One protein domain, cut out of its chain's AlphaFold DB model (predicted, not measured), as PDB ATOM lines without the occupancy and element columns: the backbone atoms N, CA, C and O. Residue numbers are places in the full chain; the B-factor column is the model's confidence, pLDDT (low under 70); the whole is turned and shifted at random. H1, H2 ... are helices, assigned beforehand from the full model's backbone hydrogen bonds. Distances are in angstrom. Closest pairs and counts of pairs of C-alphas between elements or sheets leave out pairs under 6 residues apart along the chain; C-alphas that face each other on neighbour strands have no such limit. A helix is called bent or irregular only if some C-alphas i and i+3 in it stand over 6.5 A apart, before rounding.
ATOM      1  N   GLN A 772     162.661 166.827 212.367       85.81
ATOM      2  CA  GLN A 772     161.277 166.420 212.618       85.81
ATOM      3  C   GLN A 772     161.112 164.940 213.023       85.81
ATOM      4  O   GLN A 772     160.275 164.654 213.879       85.81
ATOM      5  N   ASP A 773     161.969 164.028 212.543       88.62
ATOM      6  CA  ASP A 773     161.862 162.583 212.847       88.62
ATOM      7  C   ASP A 773     162.862 162.072 213.882       88.62
ATOM      8  O   ASP A 773     162.971 160.865 214.103       88.62
ATOM      9  N   VAL A 774     163.615 162.956 214.543       92.50
ATOM     10  CA  VAL A 774     164.657 162.539 215.501       92.50
ATOM     11  C   VAL A 774     164.088 161.573 216.545       92.50
ATOM     12  O   VAL A 774     164.689 160.547 216.859       92.50
ATOM     13  N   ALA A 775     162.886 161.863 217.051       91.25
ATOM     14  CA  ALA A 775     162.207 160.993 218.003       91.25
ATOM     15  C   ALA A 775     161.708 159.676 217.378       91.25
ATOM     16  O   ALA A 775     161.725 158.649 218.056       91.25
ATOM     17  N   GLN A 776     161.279 159.696 216.114       91.94
ATOM     18  CA  GLN A 776     160.783 158.528 215.385       91.94
ATOM     19  C   GLN A 776     161.902 157.518 215.125       91.94
ATOM     20  O   GLN A 776     161.735 156.343 215.444       91.94
ATOM     21  N   HIS A 777     163.062 157.969 214.651       91.00
ATOM     22  CA  HIS A 777     164.203 157.085 214.405       91.00
ATOM     23  C   HIS A 777     164.862 156.579 215.700       91.00
ATOM     24  O   HIS A 777     165.373 155.461 215.738       91.00
ATOM     25  N   ALA A 778     164.838 157.367 216.780       91.62
ATOM     26  CA  ALA A 778     165.423 156.959 218.056       91.62
ATOM     27  C   ALA A 778     164.546 155.973 218.849       91.62
ATOM     28  O   ALA A 778     165.067 155.110 219.559       91.62
ATOM     29  N   ALA A 779     163.215 156.085 218.763       91.12
ATOM     30  CA  ALA A 779     162.302 155.319 219.614       91.12
ATOM     31  C   ALA A 779     162.466 153.784 219.521       91.12
ATOM     32  O   ALA A 779     162.486 153.154 220.582       91.12
ATOM     33  N   PRO A 780     162.612 153.153 218.336       89.62
ATOM     34  CA  PRO A 780     162.835 151.709 218.236       89.62
ATOM     35  C   PRO A 780     164.098 151.251 218.974       89.62
ATOM     36  O   PRO A 780     164.041 150.299 219.745       89.62
ATOM     37  N   LEU A 781     165.204 151.986 218.821       87.56
ATOM     38  CA  LEU A 781     166.504 151.663 219.423       87.56
ATOM     39  C   LEU A 781     166.532 151.869 220.940       87.56
ATOM     40  O   LEU A 781     167.235 151.161 221.661       87.56
ATOM     41  N   LEU A 782     165.757 152.833 221.438       89.38
ATOM     42  CA  LEU A 782     165.574 153.043 222.872       89.38
ATOM     43  C   LEU A 782     164.718 151.942 223.506       89.38
ATOM     44  O   LEU A 782     164.960 151.583 224.657       89.38
ATOM     45  N   ARG A 783     163.747 151.387 222.765       87.75
ATOM     46  CA  ARG A 783     162.929 150.252 223.226       87.75
ATOM     47  C   ARG A 783     163.715 148.946 223.249       87.75
ATOM     48  O   ARG A 783     163.567 148.196 224.205       87.75
ATOM     49  N   THR A 784     164.537 148.685 222.232       86.69
ATOM     50  CA  THR A 784     165.366 147.468 222.148       86.69
ATOM     51  C   THR A 784     166.675 147.565 222.929       86.69
ATOM     52  O   THR A 784     167.377 146.566 223.029       86.69
ATOM     53  N   LEU A 785     166.983 148.732 223.512       85.00
ATOM     54  CA  LEU A 785     168.223 149.016 224.238       85.00
ATOM     55  C   LEU A 785     169.465 148.684 223.397       85.00
ATOM     56  O   LEU A 785     170.195 147.738 223.677       85.00
ATOM     57  N   ALA A 786     169.710 149.510 222.377       84.88
ATOM     58  CA  ALA A 786     170.922 149.464 221.557       84.88
ATOM     59  C   ALA A 786     172.226 149.367 222.393       84.88
ATOM     60  O   ALA A 786     172.235 149.744 223.575       84.88
ATOM     61  N   PRO A 787     173.352 148.927 221.787       89.00
ATOM     62  CA  PRO A 787     174.642 148.839 222.467       89.00
ATOM     63  C   PRO A 787     174.996 150.125 223.222       89.00
ATOM     64  O   PRO A 787     174.693 151.230 222.770       89.00
ATOM     65  N   ALA A 788     175.656 149.995 224.378       89.81
ATOM     66  CA  ALA A 788     175.882 151.118 225.294       89.81
ATOM     67  C   ALA A 788     176.603 152.312 224.639       89.81
ATOM     68  O   ALA A 788     176.269 153.460 224.929       89.81
ATOM     69  N   SER A 789     177.548 152.047 223.733       89.88
ATOM     70  CA  SER A 789     178.262 153.063 222.953       89.88
ATOM     71  C   SER A 789     177.332 153.825 222.003       89.88
ATOM     72  O   SER A 789     177.312 155.055 222.030       89.88
ATOM     73  N   THR A 790     176.518 153.112 221.219       89.94
ATOM     74  CA  THR A 790     175.516 153.691 220.310       89.94
ATOM     75  C   THR A 790     174.479 154.503 221.078       89.94
ATOM     76  O   THR A 790     174.142 155.620 220.692       89.94
ATOM     77  N   LEU A 791     174.004 153.976 222.209       92.56
ATOM     78  CA  LEU A 791     173.049 154.659 223.074       92.56
ATOM     79  C   LEU A 791     173.626 155.975 223.608       92.56
ATOM     80  O   LEU A 791     173.002 157.025 223.472       92.56
ATOM     81  N   LEU A 792     174.836 155.939 224.169       93.44
ATOM     82  CA  LEU A 792     175.513 157.133 224.666       93.44
ATOM     83  C   LEU A 792     175.738 158.170 223.556       93.44
ATOM     84  O   LEU A 792     175.500 159.359 223.776       93.44
ATOM     85  N   HIS A 793     176.152 157.730 222.365       92.81
ATOM     86  CA  HIS A 793     176.333 158.598 221.200       92.81
ATOM     87  C   HIS A 793     175.036 159.306 220.797       92.81
ATOM     88  O   HIS A 793     175.007 160.536 220.743       92.81
ATOM     89  N   MET A 794     173.931 158.566 220.646       94.25
ATOM     90  CA  MET A 794     172.612 159.150 220.365       94.25
ATOM     91  C   MET A 794     172.225 160.208 221.406       94.25
ATOM     92  O   MET A 794     171.811 161.314 221.054       94.25
ATOM     93  N   PHE A 795     172.396 159.902 222.697       95.25
ATOM     94  CA  PHE A 795     172.121 160.845 223.784       95.25
ATOM     95  C   PHE A 795     173.012 162.094 223.722       95.25
ATOM     96  O   PHE A 795     172.539 163.195 224.013       95.25
ATOM     97  N   ARG A 796     174.283 161.964 223.323       94.88
ATOM     98  CA  ARG A 796     175.198 163.104 223.137       94.88
ATOM     99  C   ARG A 796     174.767 163.980 221.961       94.88
ATOM    100  O   ARG A 796     174.711 165.201 222.118       94.88
ATOM    101  N   VAL A 797     174.431 163.379 220.816       94.75
ATOM    102  CA  VAL A 797     173.955 164.090 219.615       94.75
ATOM    103  C   VAL A 797     172.667 164.850 219.916       94.75
ATOM    104  O   VAL A 797     172.607 166.072 219.748       94.75
ATOM    105  N   VAL A 798     171.662 164.162 220.456       95.94
ATOM    106  CA  VAL A 798     170.359 164.762 220.769       95.94
ATOM    107  C   VAL A 798     170.446 165.744 221.941       95.94
ATOM    108  O   VAL A 798     169.815 166.801 221.910       95.94
ATOM    109  N   GLY A 799     171.283 165.477 222.943       95.75
ATOM    110  CA  GLY A 799     171.557 166.425 224.022       95.75
ATOM    111  C   GLY A 799     172.153 167.734 223.498       95.75
ATOM    112  O   GLY A 799     171.730 168.818 223.903       95.75
ATOM    113  N   HIS A 800     173.088 167.665 222.544       95.31
ATOM    114  CA  HIS A 800     173.627 168.849 221.873       95.31
ATOM    115  C   HIS A 800     172.594 169.559 220.988       95.31
ATOM    116  O   HIS A 800     172.556 170.793 221.000       95.31
ATOM    117  N   LEU A 801     171.732 168.812 220.292       95.69
ATOM    118  CA  LEU A 801     170.608 169.366 219.535       95.69
ATOM    119  C   LEU A 801     169.694 170.197 220.445       95.69
ATOM    120  O   LEU A 801     169.455 171.370 220.169       95.69
ATOM    121  N   VAL A 802     169.251 169.645 221.579       95.12
ATOM    122  CA  VAL A 802     168.410 170.379 222.543       95.12
ATOM    123  C   VAL A 802     169.166 171.576 223.124       95.12
ATOM    124  O   VAL A 802     168.630 172.682 223.184       95.12
ATOM    125  N   LYS A 803     170.437 171.403 223.497       93.31
ATOM    126  CA  LYS A 803     171.261 172.476 224.070       93.31
ATOM    127  C   LYS A 803     171.367 173.710 223.180       93.31
ATOM    128  O   LYS A 803     171.384 174.830 223.702       93.31
ATOM    129  N   TYR A 804     171.543 173.537 221.872       91.75
ATOM    130  CA  TYR A 804     171.775 174.656 220.953       91.75
ATOM    131  C   TYR A 804     170.509 175.103 220.220       91.75
ATOM    132  O   TYR A 804     170.360 176.304 220.004       91.75
ATOM    133  N   CYS A 805     169.584 174.186 219.928       92.94
ATOM    134  CA  CYS A 805     168.451 174.429 219.036       92.94
ATOM    135  C   CYS A 805     167.074 174.384 219.720       92.94
ATOM    136  O   CYS A 805     166.082 174.571 219.026       92.94
ATOM    137  N   ALA A 806     166.957 174.189 221.045       90.88
ATOM    138  CA  ALA A 806     165.646 174.137 221.723       90.88
ATOM    139  C   ALA A 806     164.670 175.281 221.348       90.88
ATOM    140  O   ALA A 806     163.509 174.971 221.079       90.88
ATOM    141  N   PRO A 807     165.098 176.559 221.235       87.19
ATOM    142  CA  PRO A 807     164.216 177.642 220.786       87.19
ATOM    143  C   PRO A 807     163.680 177.474 219.361       87.19
ATOM    144  O   PRO A 807     162.533 177.826 219.103       87.19
ATOM    145  N   ALA A 808     164.478 176.896 218.461       86.69
ATOM    146  CA  ALA A 808     164.080 176.609 217.086       86.69
ATOM    147  C   ALA A 808     163.199 175.349 216.979       86.69
ATOM    148  O   ALA A 808     162.410 175.225 216.053       86.69
ATOM    149  N   LEU A 809     163.297 174.416 217.930       87.00
ATOM    150  CA  LEU A 809     162.514 173.171 217.941       87.00
ATOM    151  C   LEU A 809     161.128 173.320 218.585       87.00
ATOM    152  O   LEU A 809     160.333 172.378 218.561       87.00
ATOM    153  N   TYR A 810     160.848 174.459 219.221       86.12
ATOM    154  CA  TYR A 810     159.606 174.677 219.950       86.12
ATOM    155  C   TYR A 810     158.554 175.398 219.097       86.12
ATOM    156  O   TYR A 810     158.690 176.564 218.724       86.12
ATOM    157  N   LEU A 811     157.452 174.694 218.855       73.06
ATOM    158  CA  LEU A 811     156.213 175.190 218.270       73.06
ATOM    159  C   LEU A 811     155.133 175.246 219.359       73.06
ATOM    160  O   LEU A 811     154.935 174.278 220.091       73.06
ATOM    161  N   GLN A 812     154.410 176.367 219.457       67.88
ATOM    162  CA  GLN A 812     153.187 176.426 220.273       67.88
ATOM    163  C   GLN A 812     152.038 175.627 219.625       67.88
ATOM    164  O   GLN A 812     151.122 175.197 220.319       67.88
ATOM    165  N   SER A 813     152.097 175.391 218.310       65.44
ATOM    166  CA  SER A 813     151.197 174.493 217.583       65.44
ATOM    167  C   SER A 813     151.676 173.037 217.654       65.44
ATOM    168  O   SER A 813     152.871 172.761 217.755       65.44
ATOM    169  N   LYS A 814     150.741 172.082 217.578       61.53
ATOM    170  CA  LYS A 814     151.059 170.657 217.397       61.53
ATOM    171  C   LYS A 814     151.138 170.334 215.895       61.53
ATOM    172  O   LYS A 814     150.313 170.869 215.158       61.53
ATOM    173  N   PRO A 815     152.051 169.449 215.453       67.06
ATOM    174  CA  PRO A 815     153.062 168.725 216.234       67.06
ATOM    175  C   PRO A 815     154.285 169.596 216.592       67.06
ATOM    176  O   PRO A 815     154.737 170.409 215.797       67.06
ATOM    177  N   CYS A 816     154.829 169.410 217.801       80.75
ATOM    178  CA  CYS A 816     156.000 170.134 218.304       80.75
ATOM    179  C   CYS A 816     157.153 169.139 218.555       80.75
ATOM    180  O   CYS A 816     156.991 168.253 219.403       80.75
ATOM    181  N   PRO A 817     158.298 169.243 217.850       85.56
ATOM    182  CA  PRO A 817     159.403 168.285 217.965       85.56
ATOM    183  C   PRO A 817     160.011 168.205 219.369       85.56
ATOM    184  O   PRO A 817     160.279 167.110 219.865       85.56
ATOM    185  N   LEU A 818     160.200 169.348 220.042       89.94
ATOM    186  CA  LEU A 818     160.918 169.401 221.320       89.94
ATOM    187  C   LEU A 818     160.265 168.546 222.431       89.94
ATOM    188  O   LEU A 818     160.960 167.694 222.986       89.94
ATOM    189  N   PRO A 819     158.963 168.683 222.763       88.94
ATOM    190  CA  PRO A 819     158.307 167.816 223.743       88.94
ATOM    191  C   PRO A 819     158.383 166.329 223.389       88.94
ATOM    192  O   PRO A 819     158.557 165.501 224.283       88.94
ATOM    193  N   THR A 820     158.277 165.978 222.105       90.88
ATOM    194  CA  THR A 820     158.374 164.586 221.645       90.88
ATOM    195  C   THR A 820     159.776 164.032 221.893       90.88
ATOM    196  O   THR A 820     159.908 162.961 222.477       90.88
ATOM    197  N   ILE A 821     160.824 164.794 221.561       93.44
ATOM    198  CA  ILE A 821     162.221 164.428 221.846       93.44
ATOM    199  C   ILE A 821     162.438 164.232 223.353       93.44
ATOM    200  O   ILE A 821     162.993 163.214 223.766       93.44
ATOM    201  N   ILE A 822     161.967 165.166 224.188       93.06
ATOM    202  CA  ILE A 822     162.117 165.077 225.649       93.06
ATOM    203  C   ILE A 822     161.410 163.840 226.211       93.06
ATOM    204  O   ILE A 822     161.986 163.128 227.036       93.06
ATOM    205  N   LYS A 823     160.186 163.549 225.761       91.56
ATOM    206  CA  LYS A 823     159.440 162.363 226.204       91.56
ATOM    207  C   LYS A 823     160.120 161.065 225.788       91.56
ATOM    208  O   LYS A 823     160.241 160.164 226.611       91.56
ATOM    209  N   THR A 824     160.607 160.992 224.552       92.88
ATOM    210  CA  THR A 824     161.286 159.806 224.021       92.88
ATOM    211  C   THR A 824     162.610 159.535 224.738       92.88
ATOM    212  O   THR A 824     162.856 158.402 225.144       92.88
ATOM    213  N   PHE A 825     163.449 160.558 224.937       93.69
ATOM    214  CA  PHE A 825     164.792 160.374 225.498       93.69
ATOM    215  C   PHE A 825     164.843 160.413 227.022       93.69
ATOM    216  O   PHE A 825     165.584 159.628 227.603       93.69
ATOM    217  N   LEU A 826     164.111 161.317 227.681       93.31
ATOM    218  CA  LEU A 826     164.267 161.577 229.119       93.31
ATOM    219  C   LEU A 826     163.097 161.102 229.974       93.31
ATOM    220  O   LEU A 826     163.305 160.834 231.154       93.31
ATOM    221  N   LEU A 827     161.885 161.008 229.429       90.19
ATOM    222  CA  LEU A 827     160.693 160.633 230.199       90.19
ATOM    223  C   LEU A 827     159.971 159.379 229.650       90.19
ATOM    224  O   LEU A 827     158.743 159.406 229.524       90.19
ATOM    225  N   PRO A 828     160.668 158.265 229.334       87.56
ATOM    226  CA  PRO A 828     159.996 157.008 229.014       87.56
ATOM    227  C   PRO A 828     159.283 156.436 230.255       87.56
ATOM    228  O   PRO A 828     159.666 156.724 231.389       87.56
ATOM    229  N   LEU A 829     158.271 155.576 230.061       83.88
ATOM    230  CA  LEU A 829     157.456 155.013 231.157       83.88
ATOM    231  C   LEU A 829     158.256 154.492 232.376       83.88
ATOM    232  O   LEU A 829     157.849 154.794 233.499       83.88
ATOM    233  N   PRO A 830     159.384 153.766 232.215       84.06
ATOM    234  CA  PRO A 830     160.156 153.257 233.352       84.06
ATOM    235  C   PRO A 830     160.692 154.346 234.291       84.06
ATOM    236  O   PRO A 830     160.901 154.088 235.473       84.06
ATOM    237  N   VAL A 831     160.884 155.573 233.800       85.25
ATOM    238  CA  VAL A 831     161.436 156.685 234.588       85.25
ATOM    239  C   VAL A 831     160.469 157.157 235.671       85.25
ATOM    240  O   VAL A 831     160.924 157.575 236.737       85.25
ATOM    241  N   TYR A 832     159.160 157.015 235.455       85.44
ATOM    242  CA  TYR A 832     158.143 157.382 236.444       85.44
ATOM    243  C   TYR A 832     158.077 156.410 237.630       85.44
ATOM    244  O   TYR A 832     157.588 156.783 238.694       85.44
ATOM    245  N   ASN A 833     158.604 155.188 237.489       83.31
ATOM    246  CA  ASN A 833     158.684 154.231 238.589       83.31
ATOM    247  C   ASN A 833     160.030 154.373 239.315       83.31
ATOM    248  O   ASN A 833     161.048 153.842 238.868       83.31
ATOM    249  N   ARG A 834     160.042 155.131 240.417       72.38
ATOM    250  CA  ARG A 834     161.265 155.432 241.185       72.38
ATOM    251  C   ARG A 834     161.872 154.215 241.871       72.38
ATOM    252  O   ARG A 834     163.089 154.174 242.015       72.38
ATOM    253  N   ASP A 835     161.046 153.239 242.225       73.06
ATOM    254  CA  ASP A 835     161.468 152.055 242.973       73.06
ATOM    255  C   ASP A 835     162.189 151.039 242.078       73.06
ATOM    256  O   ASP A 835     162.944 150.196 242.559       73.06
ATOM    257  N   LYS A 836     161.998 151.133 240.753       81.88
ATOM    258  CA  LYS A 836     162.691 150.284 239.782       81.88
ATOM    259  C   LYS A 836     163.990 150.938 239.285       81.88
ATOM    260  O   LYS A 836     163.970 152.096 238.837       81.88
ATOM    261  N   PRO A 837     165.121 150.206 239.305       81.50
ATOM    262  CA  PRO A 837     166.362 150.687 238.715       81.50
ATOM    263  C   PRO A 837     166.217 150.798 237.192       81.50
ATOM    264  O   PRO A 837     165.574 149.973 236.545       81.50
ATOM    265  N   LEU A 838     166.822 151.837 236.615       87.06
ATOM    266  CA  LEU A 838     166.918 151.984 235.163       87.06
ATOM    267  C   LEU A 838     167.989 151.039 234.613       87.06
ATOM    268  O   LEU A 838     168.948 150.709 235.310       87.06
ATOM    269  N   HIS A 839     167.860 150.663 233.340       89.38
ATOM    270  CA  HIS A 839     168.883 149.874 232.659       89.38
ATOM    271  C   HIS A 839     170.261 150.572 232.743       89.38
ATOM    272  O   HIS A 839     170.324 151.781 232.479       89.38
ATOM    273  N   PRO A 840     171.364 149.863 233.063       89.88
ATOM    274  CA  PRO A 840     172.669 150.483 233.310       89.88
ATOM    275  C   PRO A 840     173.164 151.371 232.164       89.88
ATOM    276  O   PRO A 840     173.563 152.508 232.406       89.88
ATOM    277  N   SER A 841     173.055 150.906 230.915       90.50
ATOM    278  CA  SER A 841     173.489 151.674 229.736       90.50
ATOM    279  C   SER A 841     172.689 152.965 229.550       90.50
ATOM    280  O   SER A 841     173.251 154.002 229.206       90.50
ATOM    281  N   TYR A 842     171.381 152.924 229.822       91.94
ATOM    282  CA  TYR A 842     170.515 154.101 229.747       91.94
ATOM    283  C   TYR A 842     170.845 155.085 230.874       91.94
ATOM    284  O   TYR A 842     171.011 156.278 230.634       91.94
ATOM    285  N   SER A 843     171.013 154.575 232.097       90.56
ATOM    286  CA  SER A 843     171.401 155.376 233.259       90.56
ATOM    287  C   SER A 843     172.747 156.079 233.044       90.56
ATOM    288  O   SER A 843     172.862 157.273 233.314       90.56
ATOM    289  N   ALA A 844     173.739 155.381 232.482       91.56
ATOM    290  CA  ALA A 844     175.037 155.953 232.131       91.56
ATOM    291  C   ALA A 844     174.915 157.064 231.073       91.56
ATOM    292  O   ALA A 844     175.452 158.157 231.267       91.56
ATOM    293  N   ALA A 845     174.149 156.827 230.002       93.62
ATOM    294  CA  ALA A 845     173.915 157.817 228.952       93.62
ATOM    295  C   ALA A 845     173.230 159.085 229.489       93.62
ATOM    296  O   ALA A 845     173.660 160.205 229.196       93.62
ATOM    297  N   VAL A 846     172.209 158.928 230.338       93.56
ATOM    298  CA  VAL A 846     171.531 160.054 230.996       93.56
ATOM    299  C   VAL A 846     172.472 160.774 231.958       93.56
ATOM    300  O   VAL A 846     172.541 162.003 231.919       93.56
ATOM    301  N   LYS A 847     173.227 160.047 232.794       91.56
ATOM    302  CA  LYS A 847     174.196 160.637 233.735       91.56
ATOM    303  C   LYS A 847     175.164 161.566 233.013       91.56
ATOM    304  O   LYS A 847     175.453 162.656 233.498       91.56
ATOM    305  N   GLU A 848     175.640 161.152 231.845       92.06
ATOM    306  CA  GLU A 848     176.605 161.938 231.091       92.06
ATOM    307  C   GLU A 848     175.969 163.133 230.368       92.06
ATOM    308  O   GLU A 848     176.578 164.198 230.300       92.06
ATOM    309  N   THR A 849     174.741 163.011 229.856       94.44
ATOM    310  CA  THR A 849     174.187 163.974 228.879       94.44
ATOM    311  C   THR A 849     173.039 164.842 229.388       94.44
ATOM    312  O   THR A 849     172.761 165.878 228.785       94.44
ATOM    313  N   LEU A 850     172.405 164.505 230.517       94.75
ATOM    314  CA  LEU A 850     171.218 165.202 231.036       94.75
ATOM    315  C   LEU A 850     171.433 166.715 231.217       94.75
ATOM    316  O   LEU A 850     170.541 167.516 230.934       94.75
ATOM    317  N   HIS A 851     172.641 167.116 231.617       92.56
ATOM    318  CA  HIS A 851     173.016 168.521 231.761       92.56
ATOM    319  C   HIS A 851     172.830 169.328 230.458       92.56
ATOM    320  O   HIS A 851     172.458 170.498 230.509       92.56
ATOM    321  N   LEU A 852     173.023 168.711 229.284       94.38
ATOM    322  CA  LEU A 852     172.845 169.359 227.979       94.38
ATOM    323  C   LEU A 852     171.373 169.709 227.717       94.38
ATOM    324  O   LEU A 852     171.076 170.806 227.242       94.38
ATOM    325  N   PHE A 853     170.453 168.811 228.076       94.56
ATOM    326  CA  PHE A 853     169.015 169.026 227.922       94.56
ATOM    327  C   PHE A 853     168.515 170.149 228.832       94.56
ATOM    328  O   PHE A 853     167.808 171.045 228.372       94.56
ATOM    329  N   ILE A 854     168.927 170.143 230.104       92.50
ATOM    330  CA  ILE A 854     168.556 171.184 231.075       92.50
ATOM    331  C   ILE A 854     169.111 172.547 230.633       92.50
ATOM    332  O   ILE A 854     168.380 173.537 230.653       92.50
ATOM    333  N   GLU A 855     170.367 172.606 230.169       89.75
ATOM    334  CA  GLU A 855     170.959 173.832 229.611       89.75
ATOM    335  C   GLU A 855     170.181 174.364 228.393       89.75
ATOM    336  O   GLU A 855     170.053 175.577 228.235       89.75
ATOM    337  N   GLY A 856     169.677 173.482 227.524       89.62
ATOM    338  CA  GLY A 856     168.870 173.861 226.359       89.62
ATOM    339  C   GLY A 856     167.502 174.415 226.736       89.62
ATOM    340  O   GLY A 856     167.132 175.503 226.297       89.62
ATOM    341  N   LEU A 857     166.781 173.709 227.611       89.56
ATOM    342  CA  LEU A 857     165.473 174.138 228.114       89.56
ATOM    343  C   LEU A 857     165.563 175.444 228.919       89.56
ATOM    344  O   LEU A 857     164.639 176.250 228.877       89.56
ATOM    345  N   GLY A 858     166.689 175.698 229.590       85.31
ATOM    346  CA  GLY A 858     166.935 176.950 230.308       85.31
ATOM    347  C   GLY A 858     167.105 178.188 229.430       85.31
ATOM    348  O   GLY A 858     166.944 179.303 229.918       85.31
ATOM    349  N   LYS A 859     167.401 178.016 228.137       83.19
ATOM    350  CA  LYS A 859     167.450 179.124 227.165       83.19
ATOM    351  C   LYS A 859     166.066 179.540 226.663       83.19
ATOM    352  O   LYS A 859     165.963 180.530 225.946       83.19
ATOM    353  N   MET A 860     165.030 178.777 226.996       82.12
ATOM    354  CA  MET A 860     163.645 179.101 226.670       82.12
ATOM    355  C   MET A 860     163.083 180.106 227.679       82.12
ATOM    356  O   MET A 860     163.494 180.131 228.843       82.12
ATOM    357  N   GLU A 861     162.060 180.862 227.274       75.38
ATOM    358  CA  GLU A 861     161.252 181.699 228.171       75.38
ATOM    359  C   GLU A 861     160.361 180.825 229.087       75.38
ATOM    360  O   GLU A 861     159.136 180.864 229.022       75.38
ATOM    361  N   HIS A 862     160.971 179.998 229.940       71.56
ATOM    362  CA  HIS A 862     160.306 179.025 230.819       71.56
ATOM    363  C   HIS A 862     159.256 179.657 231.747       71.56
ATOM    364  O   HIS A 862     158.276 179.003 232.079       71.56
ATOM    365  N   ASN A 863     159.413 180.934 232.108       69.25
ATOM    366  CA  ASN A 863     158.423 181.679 232.893       69.25
ATOM    367  C   ASN A 863     157.128 181.975 232.119       69.25
ATOM    368  O   ASN A 863     156.081 182.165 232.727       69.25
ATOM    369  N   ARG A 864     157.193 182.038 230.784       73.19
ATOM    370  CA  ARG A 864     156.047 182.316 229.901       73.19
ATOM    371  C   ARG A 864     155.513 181.063 229.208       73.19
ATOM    372  O   ARG A 864     154.457 181.119 228.589       73.19
ATOM    373  N   LEU A 865     156.236 179.944 229.295       81.56
ATOM    374  CA  LEU A 865     155.913 178.679 228.638       81.56
ATOM    375  C   LEU A 865     155.670 177.574 229.688       81.56
ATOM    376  O   LEU A 865     156.614 176.858 230.045       81.56
ATOM    377  N   PRO A 866     154.416 177.386 230.152       81.69
ATOM    378  CA  PRO A 866     154.070 176.414 231.195       81.69
ATOM    379  C   PRO A 866     154.494 174.983 230.855       81.69
ATOM    380  O   PRO A 866     154.947 174.241 231.724       81.69
ATOM    381  N   ASP A 867     154.406 174.602 229.579       83.00
ATOM    382  CA  ASP A 867     154.796 173.269 229.122       83.00
ATOM    383  C   ASP A 867     156.294 173.015 229.315       83.00
ATOM    384  O   ASP A 867     156.684 171.951 229.795       83.00
ATOM    385  N   VAL A 868     157.154 173.985 228.994       84.19
ATOM    386  CA  VAL A 868     158.611 173.859 229.180       84.19
ATOM    387  C   VAL A 868     158.949 173.764 230.666       84.19
ATOM    388  O   VAL A 868     159.742 172.910 231.068       84.19
ATOM    389  N   GLN A 869     158.301 174.590 231.493       86.62
ATOM    390  CA  GLN A 869     158.464 174.557 232.945       86.62
ATOM    391  C   GLN A 869     158.028 173.210 233.542       86.62
ATOM    392  O   GLN A 869     158.711 172.675 234.418       86.62
ATOM    393  N   ARG A 870     156.931 172.630 233.040       88.44
ATOM    394  CA  ARG A 870     156.447 171.304 233.442       88.44
ATOM    395  C   ARG A 870     157.451 170.205 233.102       88.44
ATOM    396  O   ARG A 870     157.806 169.441 233.991       88.44
ATOM    397  N   HIS A 871     157.968 170.163 231.871       89.19
ATOM    398  CA  HIS A 871     158.977 169.166 231.489       89.19
ATOM    399  C   HIS A 871     160.262 169.311 232.318       89.19
ATOM    400  O   HIS A 871     160.802 168.310 232.779       89.19
ATOM    401  N   LEU A 872     160.730 170.540 232.572       89.88
ATOM    402  CA  LEU A 872     161.864 170.796 233.469       89.88
ATOM    403  C   LEU A 872     161.607 170.264 234.884       89.88
ATOM    404  O   LEU A 872     162.473 169.600 235.456       89.88
ATOM    405  N   ARG A 873     160.415 170.526 235.438       90.75
ATOM    406  CA  ARG A 873     160.023 170.017 236.755       90.75
ATOM    407  C   ARG A 873     160.015 168.492 236.770       90.75
ATOM    408  O   ARG A 873     160.608 167.917 237.678       90.75
ATOM    409  N   ASP A 874     159.408 167.854 235.776       90.94
ATOM    410  CA  ASP A 874     159.330 166.394 235.672       90.94
ATOM    411  C   ASP A 874     160.725 165.763 235.556       90.94
ATOM    412  O   ASP A 874     161.021 164.792 236.253       90.94
ATOM    413  N   ILE A 875     161.616 166.339 234.743       92.25
ATOM    414  CA  ILE A 875     163.002 165.878 234.593       92.25
ATOM    415  C   ILE A 875     163.741 165.944 235.937       92.25
ATOM    416  O   ILE A 875     164.267 164.934 236.404       92.25
ATOM    417  N   VAL A 876     163.767 167.109 236.592       91.06
ATOM    418  CA  VAL A 876     164.491 167.278 237.865       91.06
ATOM    419  C   VAL A 876     163.907 166.363 238.940       91.06
ATOM    420  O   VAL A 876     164.645 165.688 239.653       91.06
ATOM    421  N   THR A 877     162.581 166.277 239.011       90.56
ATOM    422  CA  THR A 877     161.858 165.476 240.004       90.56
ATOM    423  C   THR A 877     162.127 163.978 239.852       90.56
ATOM    424  O   THR A 877     162.199 163.273 240.858       90.56
ATOM    425  N   ASN A 878     162.290 163.472 238.627       89.69
ATOM    426  CA  ASN A 878     162.533 162.048 238.385       89.69
ATOM    427  C   ASN A 878     164.015 161.647 238.418       89.69
ATOM    428  O   ASN A 878     164.297 160.479 238.682       89.69
ATOM    429  N   TYR A 879     164.954 162.571 238.180       90.81
ATOM    430  CA  TYR A 879     166.386 162.246 238.101       90.81
ATOM    431  C   TYR A 879     167.235 162.705 239.288       90.81
ATOM    432  O   TYR A 879     168.292 162.117 239.500       90.81
ATOM    433  N   LEU A 880     166.801 163.692 240.086       89.56
ATOM    434  CA  LEU A 880     167.602 164.219 241.204       89.56
ATOM    435  C   LEU A 880     168.026 163.134 242.205       89.56
ATOM    436  O   LEU A 880     169.155 163.149 242.669       89.56
ATOM    437  N   PHE A 881     167.135 162.191 242.519       87.56
ATOM    438  CA  PHE A 881     167.403 161.122 243.490       87.56
ATOM    439  C   PHE A 881     167.863 159.803 242.852       87.56
ATOM    440  O   PHE A 881     168.118 158.839 243.566       87.56
ATOM    441  N   ARG A 882     167.960 159.734 241.516       86.31
ATOM    442  CA  ARG A 882     168.444 158.531 240.809       86.31
ATOM    443  C   ARG A 882     169.965 158.458 240.730       86.31
ATOM    444  O   ARG A 882     170.505 157.393 240.442       86.31
ATOM    445  N   PHE A 883     170.645 159.573 240.974       85.88
ATOM    446  CA  PHE A 883     172.097 159.649 241.027       85.88
ATOM    447  C   PHE A 883     172.537 160.025 242.446       85.88
ATOM    448  O   PHE A 883     171.818 160.746 243.137       85.88
TER     449      PHE A 883
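What this domain is: This is residues 772 to 883 of the 966 residues of a protein of Pomacea canaliculata (UniProt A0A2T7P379). The model is a compact bundle of helices in two layers: H2 and H5 run side by side the same way in one layer, and H1, H3 and H6 run the opposite way in the other, with H3 between H1 and H6. The four-residue H4 sits near the last residues of H6. The printed part has 112 residues with six named helices in the order H1 to H6 and no named strand; its class is all helix, and the helices hold 78 residues. The radius of gyration of the C-alphas is 13.3 A, and the spans are 36, 29 and 21 A.

Where its parts are: Begin with the longest helix, H2, residues 788 to 809: find C-alpha 788 at (175.882, 151.118, 225.294) and follow it 26.8 A to C-alpha 809 at (162.514, 173.171, 217.941). It has a kink of 57 degrees near residue 803 and is irregular, with C-alphas 804 and 807 8.1 A apart. H5, residues 840 to 857, spans 25.3 A; it has a kink of 48 degrees near residue 849 and is irregular, with C-alphas 848 and 851 7.5 A apart. H1 is residues 774 to 784, 16.5 A, and only just irregular: C-alphas 777 and 780 are 6.7 A apart. Look next at H3, residues 817 to 825, 12.2 A, and H4, residues 829 to 832, 5.8 A. H6, residues 866 to 879, runs 20.0 A to C-alpha 879 at (166.386, 162.246, 238.101).

How they stand to each other: Look first at Lys 803 and Gly 856, the closest C-alphas of H2 and H5, 3.6 A apart; these helices touch at a shallow tilt of 13 degrees, the same way. H2 and H3 form a helical hairpin and touch at Leu 809 and Leu 818, their closest C-alphas, 5.3 A apart. H3 touches H1 at a shallow tilt of 12 degrees, the same way, with the C-alphas of Ala 775 and Ile 821 closest at 5.2 A. H5 and H6, also a helical hairpin, only just touch, with 3 pairs of C-alphas within 8 A; residues 854 to 857 and 868 to 872 alone take part, and Leu 857 and Val 868 have the closest C-alphas, 6.9 A apart. H4 is close to H6 but not clearly touching, with the C-alphas of Val 831 and Asn 878 closest at 6.7 A. H1 and H6 are apart. Every O i to N i+4 pair is within hydrogen-bond range in H3 and H6, against 5 of 7 in H1, 16 of 18 in H2 and 11 of 14 in H5; H4 is too short for such a pair.

The domain as a whole: The two C-alphas farthest apart, those of Pro 787 and Arg 864, are 39.0 A apart. The printed part has no cut, and none of its links between helices is long. The mean pLDDT of the printed part is 87.7; look for values under 70 at residues 812 to 815 and at residue 863.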